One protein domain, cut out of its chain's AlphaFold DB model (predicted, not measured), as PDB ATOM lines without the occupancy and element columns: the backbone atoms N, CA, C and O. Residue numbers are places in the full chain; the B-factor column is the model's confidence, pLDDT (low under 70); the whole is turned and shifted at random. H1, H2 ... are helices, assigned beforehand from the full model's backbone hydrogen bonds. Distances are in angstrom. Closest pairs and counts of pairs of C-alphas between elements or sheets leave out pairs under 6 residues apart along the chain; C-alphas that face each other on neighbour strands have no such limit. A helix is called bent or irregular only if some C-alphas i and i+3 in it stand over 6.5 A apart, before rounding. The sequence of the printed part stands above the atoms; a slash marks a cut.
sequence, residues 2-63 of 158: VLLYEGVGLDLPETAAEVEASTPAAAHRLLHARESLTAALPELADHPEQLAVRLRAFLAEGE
ATOM      1  N   VAL A   2     163.291 179.972 167.248       91.00
ATOM      2  CA  VAL A   2     163.157 180.972 166.155       91.00
ATOM      3  C   VAL A   2     162.623 180.345 164.861       91.00
ATOM      4  O   VAL A   2     161.693 180.872 164.277       91.00
ATOM      5  N   LEU A   3     163.134 179.171 164.464       90.12
ATOM      6  CA  LEU A   3     162.631 178.437 163.294       90.12
ATOM      7  C   LEU A   3     161.140 178.076 163.397       90.12
ATOM      8  O   LEU A   3     160.437 178.139 162.403       90.12
ATOM      9  N   LEU A   4     160.660 177.714 164.588       90.25
ATOM     10  CA  LEU A   4     159.261 177.340 164.812       90.25
ATOM     11  C   LEU A   4     158.348 178.573 164.770       90.25
ATOM     12  O   LEU A   4     157.322 178.563 164.107       90.25
ATOM     13  N   TYR A   5     158.767 179.658 165.421       90.81
ATOM     14  CA  TYR A   5     157.976 180.881 165.512       90.81
ATOM     15  C   TYR A   5     157.993 181.700 164.207       90.81
ATOM     16  O   TYR A   5     156.952 182.088 163.702       90.81
ATOM     17  N   GLU A   6     159.170 181.945 163.622       89.06
ATOM     18  CA  GLU A   6     159.333 182.802 162.430       89.06
ATOM     19  C   GLU A   6     159.291 182.022 161.110       89.06
ATOM     20  O   GLU A   6     158.863 182.544 160.082       89.06
ATOM     21  N   GLY A   7     159.797 180.784 161.119       87.00
ATOM     22  CA  GLY A   7     159.886 179.940 159.927       87.00
ATOM     23  C   GLY A   7     158.604 179.148 159.694       87.00
ATOM     24  O   GLY A   7     157.976 179.291 158.651       87.00
ATOM     25  N   VAL A   8     158.207 178.331 160.670       88.88
ATOM     26  CA  VAL A   8     156.967 177.537 160.608       88.88
ATOM     27  C   VAL A   8     155.736 178.422 160.833       88.88
ATOM     28  O   VAL A   8     154.693 178.166 160.241       88.88
ATOM     29  N   GLY A   9     155.869 179.497 161.616       89.38
ATOM     30  CA  GLY A   9     154.774 180.431 161.888       89.38
ATOM     31  C   GLY A   9     153.879 180.010 163.051       89.38
ATOM     32  O   GLY A   9     152.730 180.443 163.096       89.38
ATOM     33  N   LEU A  10     154.378 179.162 163.959       92.56
ATOM     34  CA  LEU A  10     153.655 178.811 165.181       92.56
ATOM     35  C   LEU A  10     153.467 180.041 166.060       92.56
ATOM     36  O   LEU A  10     154.363 180.890 166.164       92.56
ATOM     37  N   ASP A  11     152.338 180.101 166.757       94.12
ATOM     38  CA  ASP A  11     152.156 181.132 167.764       94.12
ATOM     39  C   ASP A  11     153.059 180.880 168.992       94.12
ATOM     40  O   ASP A  11     153.791 179.886 169.108       94.12
ATOM     41  N   LEU A  12     153.095 181.847 169.909       94.25
ATOM     42  CA  LEU A  12     153.981 181.764 171.065       94.25
ATOM     43  C   LEU A  12     153.595 180.619 172.033       94.25
ATOM     44  O   LEU A  12     154.507 179.911 172.470       94.25
ATOM     45  N   PRO A  13     152.310 180.407 172.389       94.25
ATOM     46  CA  PRO A  13     151.872 179.229 173.144       94.25
ATOM     47  C   PRO A  13     152.203 177.885 172.486       94.25
ATOM     48  O   PRO A  13     152.720 177.001 173.167       94.25
ATOM     49  N   GLU A  14     151.962 177.729 171.189       88.06
ATOM     50  CA  GLU A  14     152.256 176.510 170.426       88.06
ATOM     51  C   GLU A  14     153.757 176.241 170.386       88.06
ATOM     52  O   GLU A  14     154.207 175.132 170.672       88.06
ATOM     53  N   THR A  15     154.557 177.281 170.135       93.12
ATOM     54  CA  THR A  15     156.017 177.162 170.190       93.12
ATOM     55  C   THR A  15     156.486 176.770 171.592       93.12
ATOM     56  O   THR A  15     157.462 176.035 171.723       93.12
ATOM     57  N   ALA A  16     155.828 177.266 172.646       93.00
ATOM     58  CA  ALA A  16     156.146 176.910 174.025       93.00
ATOM     59  C   ALA A  16     155.821 175.438 174.320       93.00
ATOM     60  O   ALA A  16     156.642 174.753 174.930       93.00
ATOM     61  N   ALA A  17     154.677 174.952 173.832       93.75
ATOM     62  CA  ALA A  17     154.281 173.554 173.946       93.75
ATOM     63  C   ALA A  17     155.271 172.618 173.229       93.75
ATOM     64  O   ALA A  17     155.738 171.660 173.841       93.75
ATOM     65  N   GLU A  18     155.667 172.944 171.994       89.38
ATOM     66  CA  GLU A  18     156.608 172.142 171.192       89.38
ATOM     67  C   GLU A  18     157.995 172.015 171.844       89.38
ATOM     68  O   GLU A  18     158.674 171.004 171.704       89.38
ATOM     69  N   VAL A  19     158.439 173.043 172.577       92.00
ATOM     70  CA  VAL A  19     159.742 173.034 173.271       92.00
ATOM     71  C   VAL A  19     159.642 172.695 174.758       92.00
ATOM     72  O   VAL A  19     160.595 172.959 175.502       92.00
ATOM     73  N   GLU A  20     158.498 172.157 175.191       94.06
ATOM     74  CA  GLU A  20     158.203 171.771 176.575       94.06
ATOM     75  C   GLU A  20     158.571 172.872 177.590       94.06
ATOM     76  O   GLU A  20     159.180 172.639 178.639       94.06
ATOM     77  N   ALA A  21     158.237 174.121 177.261       91.38
ATOM     78  CA  ALA A  21     158.503 175.284 178.097       91.38
ATOM     79  C   ALA A  21     157.215 176.040 178.423       91.38
ATOM     80  O   ALA A  21     156.225 175.989 177.701       91.38
ATOM     81  N   SER A  22     157.239 176.820 179.505       93.75
ATOM     82  CA  SER A  22     156.173 177.788 179.747       93.75
ATOM     83  C   SER A  22     156.224 178.916 178.710       93.75
ATOM     84  O   SER A  22     157.302 179.318 178.259       93.75
ATOM     85  N   THR A  23     155.068 179.486 178.370       95.19
ATOM     86  CA  THR A  23     154.949 180.630 177.450       95.19
ATOM     87  C   THR A  23     155.880 181.809 177.788       95.19
ATOM     88  O   THR A  23     156.554 182.296 176.879       95.19
ATOM     89  N   PRO A  24     156.026 182.266 179.053       95.06
ATOM     90  CA  PRO A  24     156.980 183.334 179.365       95.06
ATOM     91  C   PRO A  24     158.446 182.914 179.168       95.06
ATOM     92  O   PRO A  24     159.260 183.720 178.717       95.06
ATOM     93  N   ALA A  25     158.799 181.654 179.447       91.12
ATOM     94  CA  ALA A  25     160.153 181.158 179.197       91.12
ATOM     95  C   ALA A  25     160.455 181.092 177.693       91.12
ATOM     96  O   ALA A  25     161.550 181.461 177.265       91.12
ATOM     97  N   ALA A  26     159.476 180.667 176.894       92.38
ATOM     98  CA  ALA A  26     159.528 180.687 175.439       92.38
ATOM     99  C   ALA A  26     159.717 182.115 174.895       92.38
ATOM    100  O   ALA A  26     160.621 182.345 174.091       92.38
ATOM    101  N   ALA A  27     158.945 183.084 175.397       93.56
ATOM    102  CA  ALA A  27     159.046 184.492 175.005       93.56
ATOM    103  C   ALA A  27     160.450 185.056 175.255       93.56
ATOM    104  O   ALA A  27     161.081 185.618 174.361       93.56
ATOM    105  N   HIS A  28     160.963 184.844 176.469       93.44
ATOM    106  CA  HIS A  28     162.285 185.314 176.857       93.44
ATOM    107  C   HIS A  28     163.379 184.667 175.997       93.44
ATOM    108  O   HIS A  28     164.242 185.356 175.462       93.44
ATOM    109  N   ARG A  29     163.330 183.345 175.795       94.31
ATOM    110  CA  ARG A  29     164.299 182.640 174.936       94.31
ATOM    111  C   ARG A  29     164.263 183.137 173.492       94.31
ATOM    112  O   ARG A  29     165.319 183.230 172.873       94.31
ATOM    113  N   LEU A  30     163.082 183.455 172.962       93.25
ATOM    114  CA  LEU A  30     162.932 183.997 171.613       93.25
ATOM    115  C   LEU A  30     163.567 185.389 171.490       93.25
ATOM    116  O   LEU A  30     164.266 185.636 170.510       93.25
ATOM    117  N   LEU A  31     163.379 186.259 172.487       93.44
ATOM    118  CA  LEU A  31     164.014 187.580 172.530       93.44
ATOM    119  C   LEU A  31     165.546 187.469 172.486       93.44
ATOM    120  O   LEU A  31     166.168 187.995 171.566       93.44
ATOM    121  N   HIS A  32     166.138 186.693 173.400       92.56
ATOM    122  CA  HIS A  32     167.593 186.469 173.453       92.56
ATOM    123  C   HIS A  32     168.145 185.840 172.172       92.56
ATOM    124  O   HIS A  32     169.251 186.153 171.730       92.56
ATOM    125  N   ALA A  33     167.379 184.937 171.559       91.44
ATOM    126  CA  ALA A  33     167.767 184.337 170.294       91.44
ATOM    127  C   ALA A  33     167.785 185.370 169.159       91.44
ATOM    128  O   ALA A  33     168.710 185.344 168.351       91.44
ATOM    129  N   ARG A  34     166.815 186.294 169.110       90.44
ATOM    130  CA  ARG A  34     166.825 187.392 168.131       90.44
ATOM    131  C   ARG A  34     168.010 188.328 168.359       90.44
ATOM    132  O   ARG A  34     168.723 188.601 167.406       90.44
ATOM    133  N   GLU A  35     168.280 188.729 169.600       90.88
ATOM    134  CA  GLU A  35     169.450 189.560 169.934       90.88
ATOM    135  C   GLU A  35     170.764 188.904 169.486       90.88
ATOM    136  O   GLU A  35     171.601 189.541 168.848       90.88
ATOM    137  N   SER A  36     170.913 187.601 169.746       91.44
ATOM    138  CA  SER A  36     172.086 186.831 169.317       91.44
ATOM    139  C   SER A  36     172.203 186.756 167.791       91.44
ATOM    140  O   SER A  36     173.304 186.844 167.251       91.44
ATOM    141  N   LEU A  37     171.077 186.607 167.083       89.50
ATOM    142  CA  LEU A  37     171.044 186.585 165.620       89.50
ATOM    143  C   LEU A  37     171.399 187.943 165.022       89.50
ATOM    144  O   LEU A  37     172.182 187.986 164.082       89.50
ATOM    145  N   THR A  38     170.880 189.036 165.576       90.62
ATOM    146  CA  THR A  38     171.212 190.395 165.137       90.62
ATOM    147  C   THR A  38     172.679 190.734 165.409       90.62
ATOM    148  O   THR A  38     173.314 191.404 164.602       90.62
ATOM    149  N   ALA A  39     173.252 190.235 166.508       90.06
ATOM    150  CA  ALA A  39     174.680 190.387 166.784       90.06
ATOM    151  C   ALA A  39     175.562 189.601 165.794       90.06
ATOM    152  O   ALA A  39     176.642 190.065 165.436       90.06
ATOM    153  N   ALA A  40     175.117 188.416 165.362       88.81
ATOM    154  CA  ALA A  40     175.852 187.575 164.418       88.81
ATOM    155  C   ALA A  40     175.682 188.017 162.954       88.81
ATOM    156  O   ALA A  40     176.626 187.909 162.173       88.81
ATOM    157  N   LEU A  41     174.490 188.491 162.586       89.44
ATOM    158  CA  LEU A  41     174.135 189.017 161.269       89.44
ATOM    159  C   LEU A  41     173.574 190.437 161.440       89.44
ATOM    160  O   LEU A  41     172.361 190.607 161.609       89.44
ATOM    161  N   PRO A  42     174.436 191.467 161.386       87.31
ATOM    162  CA  PRO A  42     174.014 192.857 161.519       87.31
ATOM    163  C   PRO A  42     173.000 193.287 160.454       87.31
ATOM    164  O   PRO A  42     172.187 194.165 160.716       87.31
ATOM    165  N   GLU A  43     172.972 192.638 159.285       86.62
ATOM    166  CA  GLU A  43     172.013 192.945 158.215       86.62
ATOM    167  C   GLU A  43     170.559 192.667 158.632       86.62
ATOM    168  O   GLU A  43     169.625 193.229 158.057       86.62
ATOM    169  N   LEU A  44     170.345 191.811 159.641       87.00
ATOM    170  CA  LEU A  44     169.025 191.598 160.237       87.00
ATOM    171  C   LEU A  44     168.583 192.748 161.149       87.00
ATOM    172  O   LEU A  44     167.394 192.829 161.451       87.00
ATOM    173  N   ALA A  45     169.502 193.600 161.614       84.88
ATOM    174  CA  ALA A  45     169.153 194.768 162.421       84.88
ATOM    175  C   ALA A  45     168.351 195.780 161.594       84.88
ATOM    176  O   ALA A  45     167.349 196.310 162.070       84.88
ATOM    177  N   ASP A  46     168.777 195.992 160.348       86.31
ATOM    178  CA  ASP A  46     168.150 196.937 159.422       86.31
ATOM    179  C   ASP A  46     166.851 196.383 158.822       86.31
ATOM    180  O   ASP A  46     165.949 197.140 158.463       86.31
ATOM    181  N   HIS A  47     166.748 195.053 158.733       86.69
ATOM    182  CA  HIS A  47     165.660 194.356 158.053       86.69
ATOM    183  C   HIS A  47     165.212 193.080 158.788       86.69
ATOM    184  O   HIS A  47     165.446 191.960 158.310       86.69
ATOM    185  N   PRO A  48     164.550 193.205 159.952       81.81
ATOM    186  CA  PRO A  48     164.142 192.057 160.763       81.81
ATOM    187  C   PRO A  48     163.177 191.110 160.028       81.81
ATOM    188  O   PRO A  48     163.209 189.896 160.240       81.81
ATOM    189  N   GLU A  49     162.357 191.628 159.111       84.25
ATOM    190  CA  GLU A  49     161.421 190.855 158.290       84.25
ATOM    191  C   GLU A  49     162.111 189.850 157.357       84.25
ATOM    192  O   GLU A  49     161.532 188.812 157.012       84.25
ATOM    193  N   GLN A  50     163.368 190.113 156.978       86.19
ATOM    194  CA  GLN A  50     164.123 189.212 156.112       86.19
ATOM    195  C   GLN A  50     164.422 187.880 156.796       86.19
ATOM    196  O   GLN A  50     164.557 186.872 156.102       86.19
ATOM    197  N   LEU A  51     164.472 187.834 158.132       87.62
ATOM    198  CA  LEU A  51     164.674 186.589 158.872       87.62
ATOM    199  C   LEU A  51     163.563 185.582 158.570       87.62
ATOM    200  O   LEU A  51     163.842 184.469 158.131       87.62
ATOM    201  N   ALA A  52     162.308 185.985 158.765       86.69
ATOM    202  CA  ALA A  52     161.154 185.119 158.542       86.69
ATOM    203  C   ALA A  52     161.048 184.695 157.070       86.69
ATOM    204  O   ALA A  52     160.753 183.540 156.768       86.69
ATOM    205  N   VAL A  53     161.335 185.606 156.132       87.06
ATOM    206  CA  VAL A  53     161.346 185.296 154.693       87.06
ATOM    207  C   VAL A  53     162.414 184.256 154.356       87.06
ATOM    208  O   VAL A  53     162.092 183.251 153.725       87.06
ATOM    209  N   ARG A  54     163.655 184.452 154.812       87.50
ATOM    210  CA  ARG A  54     164.763 183.519 154.557       87.50
ATOM    211  C   ARG A  54     164.521 182.161 155.208       87.50
ATOM    212  O   ARG A  54     164.770 181.145 154.574       87.50
ATOM    213  N   LEU A  55     164.002 182.127 156.438       88.44
ATOM    214  CA  LEU A  55     163.672 180.874 157.127       88.44
ATOM    215  C   LEU A  55     162.542 180.112 156.429       88.44
ATOM    216  O   LEU A  55     162.629 178.895 156.298       88.44
ATOM    217  N   ARG A  56     161.505 180.805 155.946       86.62
ATOM    218  CA  ARG A  56     160.433 180.176 155.160       86.62
ATOM    219  C   ARG A  56     160.932 179.651 153.821       86.62
ATOM    220  O   ARG A  56     160.598 178.526 153.472       86.62
ATOM    221  N   ALA A  57     161.738 180.433 153.103       85.56
ATOM    222  CA  ALA A  57     162.359 179.994 151.854       85.56
ATOM    223  C   ALA A  57     163.231 178.751 152.086       85.56
ATOM    224  O   ALA A  57     163.059 177.742 151.414       85.56
ATOM    225  N   PHE A  58     164.059 178.774 153.131       84.00
ATOM    226  CA  PHE A  58     164.884 177.642 153.544       84.00
ATOM    227  C   PHE A  58     164.065 176.379 153.858       84.00
ATOM    228  O   PHE A  58     164.441 175.279 153.463       84.00
ATOM    229  N   LEU A  59     162.935 176.523 154.558       84.44
ATOM    230  CA  LEU A  59     162.038 175.402 154.849       84.44
ATOM    231  C   LEU A  59     161.320 174.882 153.594       84.44
ATOM    232  O   LEU A  59     161.074 173.682 153.498       84.44
ATOM    233  N   ALA A  60     160.992 175.764 152.647       83.62
ATOM    234  CA  ALA A  60     160.316 175.415 151.400       83.62
ATOM    235  C   ALA A  60     161.246 174.735 150.383       83.62
ATOM    236  O   ALA A  60     160.811 173.841 149.661       83.62
ATOM    237  N   GLU A  61     162.515 175.141 150.329       79.19
ATOM    238  CA  GLU A  61     163.516 174.577 149.417       79.19
ATOM    239  C   GLU A  61     163.948 173.161 149.826       79.19
ATOM    240  O   GLU A  61     164.416 172.402 148.983       79.19
ATOM    241  N   GLY A  62     163.759 172.771 151.095       64.00
ATOM    242  CA  GLY A  62     163.952 171.400 151.592       64.00
ATOM    243  C   GLY A  62     165.399 170.886 151.578       64.00
ATOM    244  O   GLY A  62     165.707 169.898 152.246       64.00
ATOM    245  N   GLU A  63     166.306 171.569 150.883       54.00
ATOM    246  CA  GLU A  63     167.691 171.174 150.682       54.00
ATOM    247  C   GLU A  63     168.624 172.358 150.947       54.00
ATOM    248  O   GLU A  63     168.350 173.492 150.570       54.00
TER     249      GLU A  63
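Overview. This is residues 2 to 63 of the 158 residues of an uncharacterized protein of Streptomyces sp. DfronAA-171 (UniProt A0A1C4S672). The longest helix, H3, makes one side of an angular frame: the short helix H2 is set across H3 at its first residues, and past the last residues of H3 the small H4 turns a corner that leads into H5, the second long side, which runs away from H3. The short H1 sits inside this frame, near the middle of the domain, packing mainly on H5 and only thinly on H2 and H3, while H3 and H5 stay apart. The printed part has 62 residues with five named helices, H1 to H5 in order along the chain, and no named strand; the class is all helix. It is compact, with a radius of gyration of the C-alphas of 12.1 A, and the C-alphas span 30 by 27 by 16 A.

Along the chain. H3, residues 23 to 40, is 25.6 A from first to last C-alpha, from C-alpha 23 at (154.949, 180.630, 177.450) to C-alpha 40 at (175.852, 187.575, 164.418). H5, residues 49 to 61, is 18.7 A long and ends at C-alpha 61 at (163.516, 174.577, 149.417). H2 holds residues 12 to 18, 10.0 A, and H4 residues 43 to 46, 5.7 A. H1, residues 2 to 8, is 9.0 A long and begins at C-alpha 2 at (163.157, 180.972, 166.155); it is neither bent nor irregular, but only just: C-alphas 5 and 8 are 6.0 A apart.

Arrangement. H1 and H3 are the hub, touching three helices each. H3 touches H2 with residues 23 to 27 alone, about perpendicular at 84 degrees; the closest C-alphas, those of Ala 16 and Thr 23, are 5.2 A apart. With residues 30 to 34 alone H3 only just touches H1, with 3 pairs of C-alphas within 8 A, about perpendicular at 81 degrees; the closest C-alphas are those of Val 2 and Leu 30, 6.2 A. With residues 37 to 38 alone H3 only just touches H4, with 3 such pairs, and only at the corner; the closest C-alphas are those of Thr 38 and Leu 44, 5.5 A. H1 touches H5 at a steep tilt of 55 degrees, the same way, closest at the C-alphas of Gly 7 and Leu 55, 4.8 A. H1 and H2 only just touch, with 3 pairs within 8 A, about perpendicular at 90 degrees; the closest C-alphas are those of Leu 4 and Thr 15, 6.3 A. The helix packing is mostly crossed, with none of the 4 tilted pairs that touch at a shallow tilt. H4 and H5 are close but not clearly touching, the closest C-alphas being those of Leu 44 and Leu 51, 6.8 A. H3 and H5 are apart, as are H1 and H4, H2 and H4, and H2 and H5. In H2, H3 and H5 every O i to N i+4 pair is within hydrogen-bond range, in H1 2 of 3 are, and H4 is too short for such a pair.

Size, cuts and confidence. The two C-alphas farthest apart, those of Pro 24 and Glu 63, are 32.9 A apart. The printed part has no cut, and the four links between the helices are tight. The mean pLDDT of the printed part is 88.7, and residues 62 to 63 are under 70.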